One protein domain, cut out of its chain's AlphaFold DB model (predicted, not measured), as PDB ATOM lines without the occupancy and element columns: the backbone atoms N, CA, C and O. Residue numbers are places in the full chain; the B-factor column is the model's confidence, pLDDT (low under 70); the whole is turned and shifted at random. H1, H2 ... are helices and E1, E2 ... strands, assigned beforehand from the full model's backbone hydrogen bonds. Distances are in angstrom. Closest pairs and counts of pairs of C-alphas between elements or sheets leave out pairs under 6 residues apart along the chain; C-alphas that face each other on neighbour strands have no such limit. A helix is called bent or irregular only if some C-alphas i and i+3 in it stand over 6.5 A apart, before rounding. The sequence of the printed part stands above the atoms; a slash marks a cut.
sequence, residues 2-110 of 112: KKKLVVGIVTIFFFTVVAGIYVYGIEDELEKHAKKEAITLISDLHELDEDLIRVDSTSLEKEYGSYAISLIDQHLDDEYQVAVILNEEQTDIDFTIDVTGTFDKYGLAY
ATOM      1  N   LYS A   2       0.728  77.066   8.237       65.38
ATOM      2  CA  LYS A   2       0.757  75.589   8.107       65.38
ATOM      3  C   LYS A   2      -0.610  74.883   8.248       65.38
ATOM      4  O   LYS A   2      -0.909  74.001   7.461       65.38
ATOM      5  N   LYS A   3      -1.483  75.322   9.170       65.75
ATOM      6  CA  LYS A   3      -2.822  74.719   9.366       65.75
ATOM      7  C   LYS A   3      -3.773  74.885   8.167       65.75
ATOM      8  O   LYS A   3      -4.530  73.971   7.884       65.75
ATOM      9  N   LYS A   4      -3.713  76.011   7.439       74.56
ATOM     10  CA  LYS A   4      -4.562  76.236   6.249       74.56
ATOM     11  C   LYS A   4      -4.135  75.356   5.068       74.56
ATOM     12  O   LYS A   4      -4.976  74.925   4.294       74.56
ATOM     13  N   LEU A   5      -2.836  75.066   4.976       79.00
ATOM     14  CA  LEU A   5      -2.259  74.223   3.930       79.00
ATOM     15  C   LEU A   5      -2.609  72.741   4.145       79.00
ATOM     16  O   LEU A   5      -2.963  72.056   3.196       79.00
ATOM     17  N   VAL A   6      -2.617  72.279   5.401       79.50
ATOM     18  CA  VAL A   6      -3.061  70.918   5.754       79.50
ATOM     19  C   VAL A   6      -4.549  70.714   5.450       79.50
ATOM     20  O   VAL A   6      -4.904  69.704   4.858       79.50
ATOM     21  N   VAL A   7      -5.412  71.681   5.790       82.62
ATOM     22  CA  VAL A   7      -6.855  71.583   5.496       82.62
ATOM     23  C   VAL A   7      -7.107  71.493   3.989       82.62
ATOM     24  O   VAL A   7      -7.854  70.623   3.565       82.62
ATOM     25  N   GLY A   8      -6.430  72.312   3.176       84.62
ATOM     26  CA  GLY A   8      -6.571  72.253   1.717       84.62
ATOM     27  C   GLY A   8      -6.177  70.898   1.119       84.62
ATOM     28  O   GLY A   8      -6.890  70.383   0.264       84.62
ATOM     29  N   ILE A   9      -5.088  70.289   1.603       85.88
ATOM     30  CA  ILE A   9      -4.644  68.963   1.140       85.88
ATOM     31  C   ILE A   9      -5.669  67.883   1.499       85.88
ATOM     32  O   ILE A   9      -5.996  67.055   0.654       85.88
ATOM     33  N   VAL A  10      -6.205  67.906   2.724       87.44
ATOM     34  CA  VAL A  10      -7.220  66.934   3.162       87.44
ATOM     35  C   VAL A  10      -8.495  67.068   2.332       87.44
ATOM     36  O   VAL A  10      -9.048  66.057   1.912       87.44
ATOM     37  N   THR A  11      -8.938  68.294   2.042       86.81
ATOM     38  CA  THR A  11     -10.122  68.520   1.203       86.81
ATOM     39  C   THR A  11      -9.910  67.994  -0.214       86.81
ATOM     40  O   THR A  11     -10.764  67.272  -0.717       86.81
ATOM     41  N   ILE A  12      -8.768  68.295  -0.844       87.50
ATOM     42  CA  ILE A  12      -8.460  67.807  -2.198       87.50
ATOM     43  C   ILE A  12      -8.427  66.279  -2.216       87.50
ATOM     44  O   ILE A  12      -9.065  65.684  -3.074       87.50
ATOM     45  N   PHE A  13      -7.755  65.658  -1.242       88.50
ATOM     46  CA  PHE A  13      -7.679  64.202  -1.124       88.50
ATOM     47  C   PHE A  13      -9.063  63.560  -0.963       88.50
ATOM     48  O   PHE A  13      -9.354  62.541  -1.580       88.50
ATOM     49  N   PHE A  14      -9.941  64.171  -0.168       89.25
ATOM     50  CA  PHE A  14     -11.303  63.681   0.012       89.25
ATOM     51  C   PHE A  14     -12.104  63.736  -1.296       89.25
ATOM     52  O   PHE A  14     -12.774  62.767  -1.645       89.25
ATOM     53  N   PHE A  15     -11.988  64.824  -2.064       87.19
ATOM     54  CA  PHE A  15     -12.649  64.937  -3.368       87.19
ATOM     55  C   PHE A  15     -12.111  63.938  -4.398       87.19
ATOM     56  O   PHE A  15     -12.911  63.376  -5.143       87.19
ATOM     57  N   THR A  16     -10.803  63.656  -4.433       83.69
ATOM     58  CA  THR A  16     -10.258  62.622  -5.329       83.69
ATOM     59  C   THR A  16     -10.732  61.223  -4.961       83.69
ATOM     60  O   THR A  16     -11.040  60.445  -5.858       83.69
ATOM     61  N   VAL A  17     -10.835  60.902  -3.668       84.44
ATOM     62  CA  VAL A  17     -11.362  59.601  -3.222       84.44
ATOM     63  C   VAL A  17     -12.832  59.448  -3.617       84.44
ATOM     64  O   VAL A  17     -13.206  58.423  -4.180       84.44
ATOM     65  N   VAL A  18     -13.655  60.475  -3.388       82.38
ATOM     66  CA  VAL A  18     -15.081  60.446  -3.753       82.38
ATOM     67  C   VAL A  18     -15.271  60.342  -5.269       82.38
ATOM     68  O   VAL A  18     -16.081  59.538  -5.721       82.38
ATOM     69  N   ALA A  19     -14.500  61.095  -6.060       77.19
ATOM     70  CA  ALA A  19     -14.549  61.012  -7.520       77.19
ATOM     71  C   ALA A  19     -14.119  59.630  -8.037       77.19
ATOM     72  O   ALA A  19     -14.754  59.096  -8.939       77.19
ATOM     73  N   GLY A  20     -13.088  59.026  -7.434       71.25
ATOM     74  CA  GLY A  20     -12.666  57.664  -7.764       71.25
ATOM     75  C   GLY A  20     -13.779  56.642  -7.528       71.25
ATOM     76  O   GLY A  20     -14.081  55.857  -8.418       71.25
ATOM     77  N   ILE A  21     -14.450  56.696  -6.374       70.88
ATOM     78  CA  ILE A  21     -15.566  55.786  -6.064       70.88
ATOM     79  C   ILE A  21     -16.711  55.943  -7.075       70.88
ATOM     80  O   ILE A  21     -17.292  54.950  -7.495       70.88
ATOM     81  N   TYR A  22     -17.013  57.172  -7.500       66.31
ATOM     82  CA  TYR A  22     -18.100  57.428  -8.448       66.31
ATOM     83  C   TYR A  22     -17.803  56.905  -9.861       66.31
ATOM     84  O   TYR A  22     -18.703  56.411 -10.530       66.31
ATOM     85  N   VAL A  23     -16.546  56.994 -10.308       62.12
ATOM     86  CA  VAL A  23     -16.133  56.505 -11.634       62.12
ATOM     87  C   VAL A  23     -16.113  54.976 -11.682       62.12
ATOM     88  O   VAL A  23     -16.575  54.405 -12.660       62.12
ATOM     89  N   TYR A  24     -15.638  54.313 -10.626       58.38
ATOM     90  CA  TYR A  24     -15.568  52.847 -10.593       58.38
ATOM     91  C   TYR A  24     -16.882  52.167 -10.172       58.38
ATOM     92  O   TYR A  24     -17.081  51.000 -10.484       58.38
ATOM     93  N   GLY A  25     -17.778  52.860  -9.461       54.56
ATOM     94  CA  GLY A  25     -19.011  52.260  -8.937       54.56
ATOM     95  C   GLY A  25     -20.150  52.113  -9.951       54.56
ATOM     96  O   GLY A  25     -21.002  51.253  -9.770       54.56
ATOM     97  N   ILE A  26     -20.186  52.935 -11.006       53.50
ATOM     98  CA  ILE A  26     -21.262  52.893 -12.017       53.50
ATOM     99  C   ILE A  26     -21.053  51.739 -13.007       53.50
ATOM    100  O   ILE A  26     -22.022  51.100 -13.407       53.50
ATOM    101  N   GLU A  27     -19.797  51.440 -13.354       59.00
ATOM    102  CA  GLU A  27     -19.439  50.330 -14.254       59.00
ATOM    103  C   GLU A  27     -19.882  48.969 -13.663       59.00
ATOM    104  O   GLU A  27     -20.284  48.076 -14.400       59.00
ATOM    105  N   ASP A  28     -19.938  48.854 -12.329       75.44
ATOM    106  CA  ASP A  28     -20.328  47.636 -11.602       75.44
ATOM    107  C   ASP A  28     -21.853  47.382 -11.577       75.44
ATOM    108  O   ASP A  28     -22.292  46.235 -11.590       75.44
ATOM    109  N   GLU A  29     -22.701  48.417 -11.563       87.19
ATOM    110  CA  GLU A  29     -24.163  48.218 -11.497       87.19
ATOM    111  C   GLU A  29     -24.750  47.743 -12.831       87.19
ATOM    112  O   GLU A  29     -25.598  46.848 -12.850       87.19
ATOM    113  N   LEU A  30     -24.271  48.292 -13.951       90.75
ATOM    114  CA  LEU A  30     -24.745  47.884 -15.274       90.75
ATOM    115  C   LEU A  30     -24.271  46.469 -15.624       90.75
ATOM    116  O   LEU A  30     -25.048  45.672 -16.143       90.75
ATOM    117  N   GLU A  31     -23.030  46.124 -15.277       92.56
ATOM    118  CA  GLU A  31     -22.506  44.768 -15.448       92.56
ATOM    119  C   GLU A  31     -23.287  43.748 -14.599       92.56
ATOM    120  O   GLU A  31     -23.624  42.664 -15.080       92.56
ATOM    121  N   LYS A  32     -23.638  44.084 -13.348       93.44
ATOM    122  CA  LYS A  32     -24.515  43.238 -12.514       93.44
ATOM    123  C   LYS A  32     -25.889  43.048 -13.138       93.44
ATOM    124  O   LYS A  32     -26.399  41.928 -13.128       93.44
ATOM    125  N   HIS A  33     -26.484  44.122 -13.655       94.75
ATOM    126  CA  HIS A  33     -27.782  44.051 -14.314       94.75
ATOM    127  C   HIS A  33     -27.710  43.142 -15.548       94.75
ATOM    128  O   HIS A  33     -28.530  42.241 -15.682       94.75
ATOM    129  N   ALA A  34     -26.661  43.288 -16.363       95.12
ATOM    130  CA  ALA A  34     -26.434  42.470 -17.551       95.12
ATOM    131  C   ALA A  34     -26.274  40.983 -17.209       95.12
ATOM    132  O   ALA A  34     -26.900  40.130 -17.835       95.12
ATOM    133  N   LYS A  35     -25.495  40.658 -16.171       96.06
ATOM    134  CA  LYS A  35     -25.352  39.278 -15.675       96.06
ATOM    135  C   LYS A  35     -26.680  38.685 -15.231       96.06
ATOM    136  O   LYS A  35     -26.948  37.525 -15.526       96.06
ATOM    137  N   LYS A  36     -27.498  39.468 -14.528       96.44
ATOM    138  CA  LYS A  36     -28.806  39.013 -14.064       96.44
ATOM    139  C   LYS A  36     -29.745  38.725 -15.236       96.44
ATOM    140  O   LYS A  36     -30.306  37.642 -15.282       96.44
ATOM    141  N   GLU A  37     -29.852  39.647 -16.190       96.44
ATOM    142  CA  GLU A  37     -30.669  39.460 -17.397       96.44
ATOM    143  C   GLU A  37     -30.219  38.241 -18.211       96.44
ATOM    144  O   GLU A  37     -31.048  37.478 -18.697       96.44
ATOM    145  N   ALA A  38     -28.907  38.005 -18.315       96.38
ATOM    146  CA  ALA A  38     -28.381  36.822 -18.987       96.38
ATOM    147  C   ALA A  38     -28.765  35.514 -18.275       96.38
ATOM    148  O   ALA A  38     -29.172  34.560 -18.936       96.38
ATOM    149  N   ILE A  39     -28.664  35.469 -16.940       97.06
ATOM    150  CA  ILE A  39     -29.071  34.302 -16.141       97.06
ATOM    151  C   ILE A  39     -30.569  34.047 -16.296       97.06
ATOM    152  O   ILE A  39     -30.951  32.920 -16.599       97.06
ATOM    153  N   THR A  40     -31.400  35.079 -16.132       96.88
ATOM    154  CA  THR A  40     -32.858  34.959 -16.253       96.88
ATOM    155  C   THR A  40     -33.256  34.493 -17.653       96.88
ATOM    156  O   THR A  40     -34.063  33.580 -17.774       96.88
ATOM    157  N   LEU A  41     -32.628  35.020 -18.715       95.06
ATOM    158  CA  LEU A  41     -32.896  34.564 -20.082       95.06
ATOM    159  C   LEU A  41     -32.616  33.063 -20.256       95.06
ATOM    160  O   LEU A  41     -33.464  32.346 -20.783       95.06
ATOM    161  N   ILE A  42     -31.438  32.584 -19.847       93.94
ATOM    162  CA  ILE A  42     -31.071  31.166 -20.002       93.94
ATOM    163  C   ILE A  42     -31.927  30.271 -19.101       93.94
ATOM    164  O   ILE A  42     -32.369  29.213 -19.547       93.94
ATOM    165  N   SER A  43     -32.205  30.705 -17.872       94.88
ATOM    166  CA  SER A  43     -33.120  30.017 -16.957       94.88
ATOM    167  C   SER A  43     -34.500  29.831 -17.587       94.88
ATOM    168  O   SER A  43     -34.994  28.702 -17.636       94.88
ATOM    169  N   ASP A  44     -35.069  30.892 -18.160       94.50
ATOM    170  CA  ASP A  44     -36.381  30.857 -18.808       94.50
ATOM    171  C   ASP A  44     -36.383  30.008 -20.091       94.50
ATOM    172  O   ASP A  44     -37.314  29.234 -20.318       94.50
ATOM    173  N   LEU A  45     -35.356  30.131 -20.941       91.19
ATOM    174  CA  LEU A  45     -35.279  29.413 -22.222       91.19
ATOM    175  C   LEU A  45     -35.030  27.910 -22.060       91.19
ATOM    176  O   LEU A  45     -35.524  27.121 -22.870       91.19
ATOM    177  N   HIS A  46     -34.262  27.517 -21.045       89.00
ATOM    178  CA  HIS A  46     -33.843  26.131 -20.824       89.00
ATOM    179  C   HIS A  46     -34.526  25.464 -19.622       89.00
ATOM    180  O   HIS A  46     -34.199  24.321 -19.306       89.00
ATOM    181  N   GLU A  47     -35.485  26.142 -18.981       91.56
ATOM    182  CA  GLU A  47     -36.201  25.675 -17.782       91.56
ATOM    183  C   GLU A  47     -35.247  25.264 -16.638       91.56
ATOM    184  O   GLU A  47     -35.468  24.274 -15.933       91.56
ATOM    185  N   LEU A  48     -34.162  26.024 -16.466       91.69
ATOM    186  CA  LEU A  48     -33.134  25.797 -15.445       91.69
ATOM    187  C   LEU A  48     -33.402  26.644 -14.197       91.69
ATOM    188  O   LEU A  48     -33.984  27.720 -14.279       91.69
ATOM    189  N   ASP A  49     -32.936  26.188 -13.037       93.94
ATOM    190  CA  ASP A  49     -32.953  26.989 -11.808       93.94
ATOM    191  C   ASP A  49     -31.854  28.065 -11.863       93.94
ATOM    192  O   ASP A  49     -30.680  27.735 -12.060       93.94
ATOM    193  N   GLU A  50     -32.213  29.341 -11.678       93.50
ATOM    194  CA  GLU A  50     -31.264  30.466 -11.681       93.50
ATOM    195  C   GLU A  50     -30.114  30.254 -10.682       93.50
ATOM    196  O   GLU A  50     -28.970  30.604 -10.978       93.50
ATOM    197  N   ASP A  51     -30.384  29.630  -9.528       93.94
ATOM    198  CA  ASP A  51     -29.384  29.386  -8.477       93.94
ATOM    199  C   ASP A  51     -28.289  28.389  -8.915       93.94
ATOM    200  O   ASP A  51     -27.213  28.304  -8.305       93.94
ATOM    201  N   LEU A  52     -28.551  27.623  -9.976       92.88
ATOM    202  CA  LEU A  52     -27.658  26.594 -10.510       92.88
ATOM    203  C   LEU A  52     -26.824  27.099 -11.693       92.88
ATOM    204  O   LEU A  52     -25.843  26.451 -12.058       92.88
ATOM    205  N   ILE A  53     -27.110  28.294 -12.209       94.56
ATOM    206  CA  ILE A  53     -26.357  28.927 -13.294       94.56
ATOM    207  C   ILE A  53     -25.259  29.820 -12.700       94.56
ATOM    208  O   ILE A  53     -25.509  30.658 -11.833       94.56
ATOM    209  N   ARG A  54     -24.010  29.679 -13.161       95.00
ATOM    210  CA  ARG A  54     -22.907  30.586 -12.784       95.00
ATOM    211  C   ARG A  54     -22.403  31.364 -13.971       95.00
ATOM    212  O   ARG A  54     -22.193  30.803 -15.033       95.00
ATOM    213  N   VAL A  55     -22.077  32.628 -13.731       94.69
ATOM    214  CA  VAL A  55     -21.265  33.413 -14.660       94.69
ATOM    215  C   VAL A  55     -19.824  32.913 -14.600       94.69
ATOM    216  O   VAL A  55     -19.184  33.020 -13.550       94.69
ATOM    217  N   ASP A  56     -19.327  32.384 -15.714       94.31
ATOM    218  CA  ASP A  56     -17.922  32.001 -15.876       94.31
ATOM    219  C   ASP A  56     -17.075  33.212 -16.276       94.31
ATOM    220  O   ASP A  56     -16.065  33.528 -15.643       94.31
ATOM    221  N   SER A  57     -17.537  33.963 -17.278       91.06
ATOM    222  CA  SER A  57     -16.841  35.154 -17.751       91.06
ATOM    223  C   SER A  57     -17.787  36.254 -18.225       91.06
ATOM    224  O   SER A  57     -18.955  36.040 -18.551       91.06
ATOM    225  N   THR A  58     -17.281  37.485 -18.210       92.50
ATOM    226  CA  THR A  58     -17.977  38.675 -18.702       92.50
ATOM    227  C   THR A  58     -16.961  39.587 -19.368       92.50
ATOM    228  O   THR A  58     -15.909  39.868 -18.794       92.50
ATOM    229  N   SER A  59     -17.261  40.034 -20.583       90.31
ATOM    230  CA  SER A  59     -16.420  40.947 -21.352       90.31
ATOM    231  C   SER A  59     -17.267  42.081 -21.907       90.31
ATOM    232  O   SER A  59     -18.268  41.830 -22.569       90.31
ATOM    233  N   LEU A  60     -16.849  43.322 -21.661       88.06
ATOM    234  CA  LEU A  60     -17.486  44.520 -22.202       88.06
ATOM    235  C   LEU A  60     -16.770  44.964 -23.479       88.06
ATOM    236  O   LEU A  60     -15.578  45.278 -23.440       88.06
ATOM    237  N   GLU A  61     -17.505  45.061 -24.581       86.25
ATOM    238  CA  GLU A  61     -17.062  45.711 -25.809       86.25
ATOM    239  C   GLU A  61     -17.647  47.127 -25.883       86.25
ATOM    240  O   GLU A  61     -18.805  47.347 -26.245       86.25
ATOM    241  N   LYS A  62     -16.831  48.111 -25.488       82.06
ATOM    242  CA  LYS A  62     -17.254  49.513 -25.351       82.06
ATOM    243  C   LYS A  62     -17.587  50.162 -26.690       82.06
ATOM    244  O   LYS A  62     -18.407  51.078 -26.713       82.06
ATOM    245  N   GLU A  63     -16.959  49.720 -27.783       80.88
ATOM    246  CA  GLU A  63     -17.224  50.271 -29.118       80.88
ATOM    247  C   GLU A  63     -18.660  49.978 -29.567       80.88
ATOM    248  O   GLU A  63     -19.311  50.845 -30.149       80.88
ATOM    249  N   TYR A  64     -19.161  48.785 -29.247       77.44
ATOM    250  CA  TYR A  64     -20.489  48.324 -29.655       77.44
ATOM    251  C   TYR A  64     -21.531  48.388 -28.536       77.44
ATOM    252  O   TYR A  64     -22.691  48.073 -28.783       77.44
ATOM    253  N   GLY A  65     -21.137  48.811 -27.329       87.50
ATOM    254  CA  GLY A  65     -22.035  48.915 -26.183       87.50
ATOM    255  C   GLY A  65     -22.632  47.563 -25.813       87.50
ATOM    256  O   GLY A  65     -23.845  47.447 -25.690       87.50
ATOM    257  N   SER A  66     -21.804  46.525 -25.686       89.69
ATOM    258  CA  SER A  66     -22.296  45.170 -25.434       89.69
ATOM    259  C   SER A  66     -21.473  44.405 -24.407       89.69
ATOM    260  O   SER A  66     -20.248  44.500 -24.366       89.69
ATOM    261  N   TYR A  67     -22.152  43.603 -23.591       92.00
ATOM    262  CA  TYR A  67     -21.531  42.578 -22.764       92.00
ATOM    263  C   TYR A  67     -21.669  41.213 -23.439       92.00
ATOM    264  O   TYR A  67     -22.766  40.803 -23.811       92.00
ATOM    265  N   ALA A  68     -20.561  40.489 -23.545       92.81
ATOM    266  CA  ALA A  68     -20.544  39.056 -23.807       92.81
ATOM    267  C   ALA A  68     -20.410  38.323 -22.466       92.81
ATOM    268  O   ALA A  68     -19.461  38.575 -21.717       92.81
ATOM    269  N   ILE A  69     -21.369  37.456 -22.148       94.12
ATOM    270  CA  ILE A  69     -21.475  36.759 -20.864       94.12
ATOM    271  C   ILE A  69     -21.513  35.254 -21.121       94.12
ATOM    272  O   ILE A  69     -22.415  34.767 -21.796       94.12
ATOM    273  N   SER A  70     -20.547  34.531 -20.555       94.25
ATOM    274  CA  SER A  70     -20.534  33.066 -20.544       94.25
ATOM    275  C   SER A  70     -21.119  32.565 -19.229       94.25
ATOM    276  O   SER A  70     -20.745  33.043 -18.147       94.25
ATOM    277  N   LEU A  71     -22.043  31.618 -19.326       95.38
ATOM    278  CA  LEU A  71     -22.743  30.998 -18.210       95.38
ATOM    279  C   LEU A  71     -22.504  29.483 -18.229       95.38
ATOM    280  O   LEU A  71     -22.448  28.882 -19.295       95.38
ATOM    281  N   ILE A  72     -22.405  28.861 -17.056       94.94
ATOM    282  CA  ILE A  72     -22.258  27.409 -16.898       94.94
ATOM    283  C   ILE A  72     -23.386  26.888 -16.008       94.94
ATOM    284  O   ILE A  72     -23.591  27.414 -14.905       94.94
ATOM    285  N   ASP A  73     -24.082  25.840 -16.452       93.00
ATOM    286  CA  ASP A  73     -24.964  25.047 -15.590       93.00
ATOM    287  C   ASP A  73     -24.131  24.117 -14.699       93.00
ATOM    288  O   ASP A  73     -23.436  23.214 -15.165       93.00
ATOM    289  N   GLN A  74     -24.231  24.305 -13.385       88.94
ATOM    290  CA  GLN A  74     -23.505  23.501 -12.401       88.94
ATOM    291  C   GLN A  74     -23.932  22.026 -12.358       88.94
ATOM    292  O   GLN A  74     -23.202  21.211 -11.786       88.94
ATOM    293  N   HIS A  75     -25.103  21.665 -12.890       85.50
ATOM    294  CA  HIS A  75     -25.578  20.282 -12.889       85.50
ATOM    295  C   HIS A  75     -25.116  19.481 -14.097       85.50
ATOM    296  O   HIS A  75     -24.688  18.334 -13.923       85.50
ATOM    297  N   LEU A  76     -25.248  20.054 -15.289       84.56
ATOM    298  CA  LEU A  76     -24.976  19.365 -16.548       84.56
ATOM    299  C   LEU A  76     -23.592  19.686 -17.128       84.56
ATOM    300  O   LEU A  76     -23.146  18.953 -18.005       84.56
ATOM    301  N   ASP A  77     -22.893  20.691 -16.582       84.69
ATOM    302  CA  ASP A  77     -21.627  21.229 -17.115       84.69
ATOM    303  C   ASP A  77     -21.788  21.778 -18.546       84.69
ATOM    304  O   ASP A  77     -20.843  21.809 -19.334       84.69
ATOM    305  N   ASP A  78     -23.013  22.198 -18.883       88.81
ATOM    306  CA  ASP A  78     -23.348  22.827 -20.156       88.81
ATOM    307  C   ASP A  78     -22.983  24.317 -20.116       88.81
ATOM    308  O   ASP A  78     -23.228  25.017 -19.127       88.81
ATOM    309  N   GLU A  79     -22.393  24.803 -21.210       91.25
ATOM    310  CA  GLU A  79     -21.968  26.193 -21.374       91.25
ATOM    311  C   GLU A  79     -22.937  26.956 -22.286       91.25
ATOM    312  O   GLU A  79     -23.248  26.517 -23.398       91.25
ATOM    313  N   TYR A  80     -23.350  28.136 -21.834       91.25
ATOM    314  CA  TYR A  80     -24.217  29.061 -22.552       91.25
ATOM    315  C   TYR A  80     -23.502  30.381 -22.789       91.25
ATOM    316  O   TYR A  80     -22.684  30.832 -21.985       91.25
ATOM    317  N   GLN A  81     -23.828  31.027 -23.899       91.50
ATOM    318  CA  GLN A  81     -23.244  32.300 -24.291       91.50
ATOM    319  C   GLN A  81     -24.363  33.297 -24.554       91.50
ATOM    320  O   GLN A  81     -25.275  33.028 -25.331       91.50
ATOM    321  N   VAL A  82     -24.274  34.464 -23.927       92.31
ATOM    322  CA  VAL A  82     -25.297  35.508 -24.000       92.31
ATOM    323  C   VAL A  82     -24.657  36.832 -24.395       92.31
ATOM    324  O   VAL A  82     -23.638  37.239 -23.837       92.31
ATOM    325  N   ALA A  83     -25.278  37.524 -25.345       92.50
ATOM    326  CA  ALA A  83     -24.952  38.899 -25.690       92.50
ATOM    327  C   ALA A  83     -26.002  39.836 -25.079       92.50
ATOM    328  O   ALA A  83     -27.186  39.740 -25.401       92.50
ATOM    329  N   VAL A  84     -25.568  40.750 -24.215       93.25
ATOM    330  CA  VAL A  84     -26.400  41.814 -23.640       93.25
ATOM    331  C   VAL A  84     -26.013  43.119 -24.314       93.25
ATOM    332  O   VAL A  84     -24.878  43.576 -24.183       93.25
ATOM    333  N   ILE A  85     -26.934  43.718 -25.050       92.44
ATOM    334  CA  ILE A  85     -26.706  44.943 -25.806       92.44
ATOM    335  C   ILE A  85     -27.328  46.114 -25.060       92.44
ATOM    336  O   ILE A  85     -28.471  46.061 -24.601       92.44
ATOM    337  N   LEU A  86     -26.535  47.164 -24.912       92.25
ATOM    338  CA  LEU A  86     -26.903  48.384 -24.224       92.25
ATOM    339  C   LEU A  86     -27.530  49.376 -25.202       92.25
ATOM    340  O   LEU A  86     -27.313  49.314 -26.413       92.25
ATOM    341  N   ASN A  87     -28.274  50.332 -24.661       90.94
ATOM    342  CA  ASN A  87     -28.779  51.458 -25.438       90.94
ATOM    343  C   ASN A  87     -27.632  52.346 -25.982       90.94
ATOM    344  O   ASN A  87     -26.476  52.237 -25.569       90.94
ATOM    345  N   GLU A  88     -27.953  53.282 -26.884       88.25
ATOM    346  CA  GLU A  88     -26.961  54.181 -27.508       88.25
ATOM    347  C   GLU A  88     -26.136  54.996 -26.490       88.25
ATOM    348  O   GLU A  88     -24.987  55.350 -26.751       88.25
ATOM    349  N   GLU A  89     -26.714  55.289 -25.322       87.25
ATOM    350  CA  GLU A  89     -26.061  56.031 -24.240       87.25
ATOM    351  C   GLU A  89     -25.213  55.138 -23.314       87.25
ATOM    352  O   GLU A  89     -24.492  55.661 -22.464       87.25
ATOM    353  N   GLN A  90     -25.278  53.812 -23.478       85.88
ATOM    354  CA  GLN A  90     -24.658  52.793 -22.621       85.88
ATOM    355  C   GLN A  90     -25.025  52.944 -21.135       85.88
ATOM    356  O   GLN A  90     -24.206  52.727 -20.243       85.88
ATOM    357  N   THR A  91     -26.263  53.356 -20.871       88.06
ATOM    358  CA  THR A  91     -26.797  53.594 -19.523       88.06
ATOM    359  C   THR A  91     -27.777  52.522 -19.069       88.06
ATOM    360  O   THR A  91     -28.008  52.399 -17.868       88.06
ATOM    361  N   ASP A  92     -28.338  51.755 -20.006       90.56
ATOM    362  CA  ASP A  92     -29.322  50.710 -19.735       90.56
ATOM    363  C   ASP A  92     -29.215  49.571 -20.756       90.56
ATOM    364  O   ASP A  92     -28.577  49.722 -21.804       90.56
ATOM    365  N   ILE A  93     -29.839  48.440 -20.444       92.62
ATOM    366  CA  ILE A  93     -29.926  47.268 -21.319       92.62
ATOM    367  C   ILE A  93     -31.089  47.470 -22.288       92.62
ATOM    368  O   ILE A  93     -32.213  47.725 -21.866       92.62
ATOM    369  N   ASP A  94     -30.819  47.343 -23.585       92.50
ATOM    370  CA  ASP A  94     -31.846  47.435 -24.626       92.50
ATOM    371  C   ASP A  94     -32.341  46.033 -25.024       92.50
ATOM    372  O   ASP A  94     -33.543  45.799 -25.151       92.50
ATOM    373  N   PHE A  95     -31.427  45.066 -25.175       89.38
ATOM    374  CA  PHE A  95     -31.779  43.690 -25.536       89.38
ATOM    375  C   PHE A  95     -30.770  42.650 -25.041       89.38
ATOM    376  O   PHE A  95     -29.568  42.895 -25.009       89.38
ATOM    377  N   THR A  96     -31.266  41.452 -24.730       92.12
ATOM    378  CA  THR A  96     -30.464  40.291 -24.318       92.12
ATOM    379  C   THR A  96     -30.760  39.121 -25.248       92.12
ATOM    380  O   THR A  96     -31.924  38.841 -25.537       92.12
ATOM    381  N   ILE A  97     -29.719  38.463 -25.758       90.38
ATOM    382  CA  ILE A  97     -29.837  37.437 -26.797       90.38
ATOM    383  C   ILE A  97     -28.993  36.222 -26.420       90.38
ATOM    384  O   ILE A  97     -27.788  36.349 -26.191       90.38
ATOM    385  N   ASP A  98     -29.617  35.045 -26.422       89.56
ATOM    386  CA  ASP A  98     -28.910  33.770 -26.381       89.56
ATOM    387  C   ASP A  98     -28.219  33.523 -27.729       89.56
ATOM    388  O   ASP A  98     -28.837  33.510 -28.796       89.56
ATOM    389  N   VAL A  99     -26.905  33.368 -27.667       85.94
ATOM    390  CA  VAL A  99     -25.997  33.165 -28.801       85.94
ATOM    391  C   VAL A  99     -25.214  31.856 -28.641       85.94
ATOM    392  O   VAL A  99     -24.190  31.637 -29.301       85.94
ATOM    393  N   THR A 100     -25.707  30.959 -27.782       84.06
ATOM    394  CA  THR A 100     -25.159  29.622 -27.548       84.06
ATOM    395  C   THR A 100     -25.121  28.818 -28.845       84.06
ATOM    396  O   THR A 100     -26.117  28.654 -29.543       84.06
ATOM    397  N   GLY A 101     -23.938  28.306 -29.199       69.75
ATOM    398  CA  GLY A 101     -23.731  27.523 -30.425       69.75
ATOM    399  C   GLY A 101     -23.774  28.329 -31.732       69.75
ATOM    400  O   GLY A 101     -23.511  27.771 -32.798       69.75
ATOM    401  N   THR A 102     -24.060  29.629 -31.669       65.25
ATOM    402  CA  THR A 102     -24.211  30.503 -32.840       65.25
ATOM    403  C   THR A 102     -22.898  31.160 -33.266       65.25
ATOM    404  O   THR A 102     -22.817  31.717 -34.362       65.25
ATOM    405  N   PHE A 103     -21.864  31.083 -32.425       57.47
ATOM    406  CA  PHE A 103     -20.528  31.584 -32.724       57.47
ATOM    407  C   PHE A 103     -19.711  30.579 -33.532       57.47
ATOM    408  O   PHE A 103     -19.520  29.430 -33.129       57.47
ATOM    409  N   ASP A 104     -19.169  31.025 -34.665       51.72
ATOM    410  CA  ASP A 104     -18.108  30.278 -35.331       51.72
ATOM    411  C   ASP A 104     -16.761  30.437 -34.592       51.72
ATOM    412  O   ASP A 104     -16.620  31.192 -33.628       51.72
ATOM    413  N   LYS A 105     -15.726  29.733 -35.061       43.59
ATOM    414  CA  LYS A 105     -14.350  29.788 -34.520       43.59
ATOM    415  C   LYS A 105     -13.697  31.186 -34.514       43.59
ATOM    416  O   LYS A 105     -12.545  31.299 -34.095       43.59
ATOM    417  N   TYR A 106     -14.369  32.212 -35.031       48.34
ATOM    418  CA  TYR A 106     -13.938  33.606 -35.045       48.34
ATOM    419  C   TYR A 106     -14.799  34.511 -34.147       48.34
ATOM    420  O   TYR A 106     -14.548  35.713 -34.113       48.34
ATOM    421  N   GLY A 107     -15.767  33.963 -33.400       45.19
ATOM    422  CA  GLY A 107     -16.567  34.719 -32.431       45.19
ATOM    423  C   GLY A 107     -17.670  35.578 -33.055       45.19
ATOM    424  O   GLY A 107     -18.106  36.546 -32.439       45.19
ATOM    425  N   LEU A 108     -18.135  35.244 -34.265       49.47
ATOM    426  CA  LEU A 108     -19.252  35.933 -34.922       49.47
ATOM    427  C   LEU A 108     -20.538  35.107 -34.807       49.47
ATOM    428  O   LEU A 108     -20.560  33.951 -35.231       49.47
ATOM    429  N   ALA A 109     -21.598  35.698 -34.245       55.78
ATOM    430  CA  ALA A 109     -22.911  35.068 -34.135       55.78
ATOM    431  C   ALA A 109     -23.673  35.137 -35.473       55.78
ATOM    432  O   ALA A 109     -23.854  36.216 -36.040       55.78
ATOM    433  N   TYR A 110     -24.146  33.995 -35.974       48.25
ATOM    434  CA  TYR A 110     -25.093  33.926 -37.094       48.25
ATOM    435  C   TYR A 110     -26.535  34.144 -36.608       48.25
ATOM    436  O   TYR A 110     -27.217  33.198 -36.224       48.25
TER     437      TYR A 110
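AT A GLANCE: This is residues 2 to 110 of the 112 residues of an uncharacterized protein of Salipaludibacillus keqinensis (UniProt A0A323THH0). A small four-stranded antiparallel sheet curls round the later part of one very long helix, H1, and the earlier part of that helix, residues 2 to 25, sticks out from this compact head as a free arm. The sheet covers one side of residues 30 to 45 of H1, and H1 with its free arm makes the longest axis: the whole spans 66 A at its longest, the body without the arm 37 A. The printed part has 109 residues, with H1 first and then E1, E2, E3 and E4, in a sheet of order E1 - E2 - E3 - E4; the class is mixed, helices and strands. The whole is only just loose, close to extended, with a radius of gyration of the C-alphas of 19.6 A, and it spans 66 by 30 by 24 A.

HOW THE PARTS SIT: Begin with the sheet, a meander, each strand the antiparallel neighbour of the one before: E1, residues 53 to 61, E2, residues 66 to 73, E3, residues 79 to 86, and E4, residues 93 to 98. E1 and E4 are its edge strands and are apart. Look between the hairpin E1 and E2, at 162 degrees, for N 59 and O 68, 2.9 A apart and within hydrogen-bond range. In the hairpin E2 and E3, at 155 degrees, N 69 and O 82 are within that range at 2.8 A. In the hairpin E3 and E4, at 157 degrees, N 85 and O 95 are within it at 2.8 A. The sheet is twisted, and E1 bends by 58 degrees at residue 56. H1, residues 2 to 46, is on one face of this sheet, two layers in all, and the sheet curls round it. The closest C-alphas of H1 and E3 are those of Ala 38 and Val 82, 6.0 A apart; those of H1 and E4 are Ala 38 and Thr 96, at 6.7 A. In H1, 36 of 41 O i to N i+4 pairs are within hydrogen-bond range.

IN THESE COORDINATES: Find C-alpha 53 at (-26.357, 28.927, -13.294), where E1 begins; it runs 22.9 A. E2 measures 22.6 A, E3 22.9 A and E4 14.5 A, ending at C-alpha 98, (-28.910, 33.770, -26.381). Then go to C-alpha 2 at (0.757, 75.589, 8.107), from which H1 runs 66.9 A to C-alpha 46. H1 is neither bent nor irregular, but only just: C-alphas 23 and 26 are 6.3 A apart.

THE WHOLE: The two C-alphas farthest apart are those of Lys 2 and Glu 47, at 67.3 A. Without residues 2 to 25, which stand free, the body spans 37 by 29 by 18 A. The printed part has no cut, and no link between named elements is long. After E4, residues 99 to 110 hold no named element. The mean pLDDT of the printed part is 83.9; look for values under 70 at residues 2 to 3, 22 to 27 and 101 to 110.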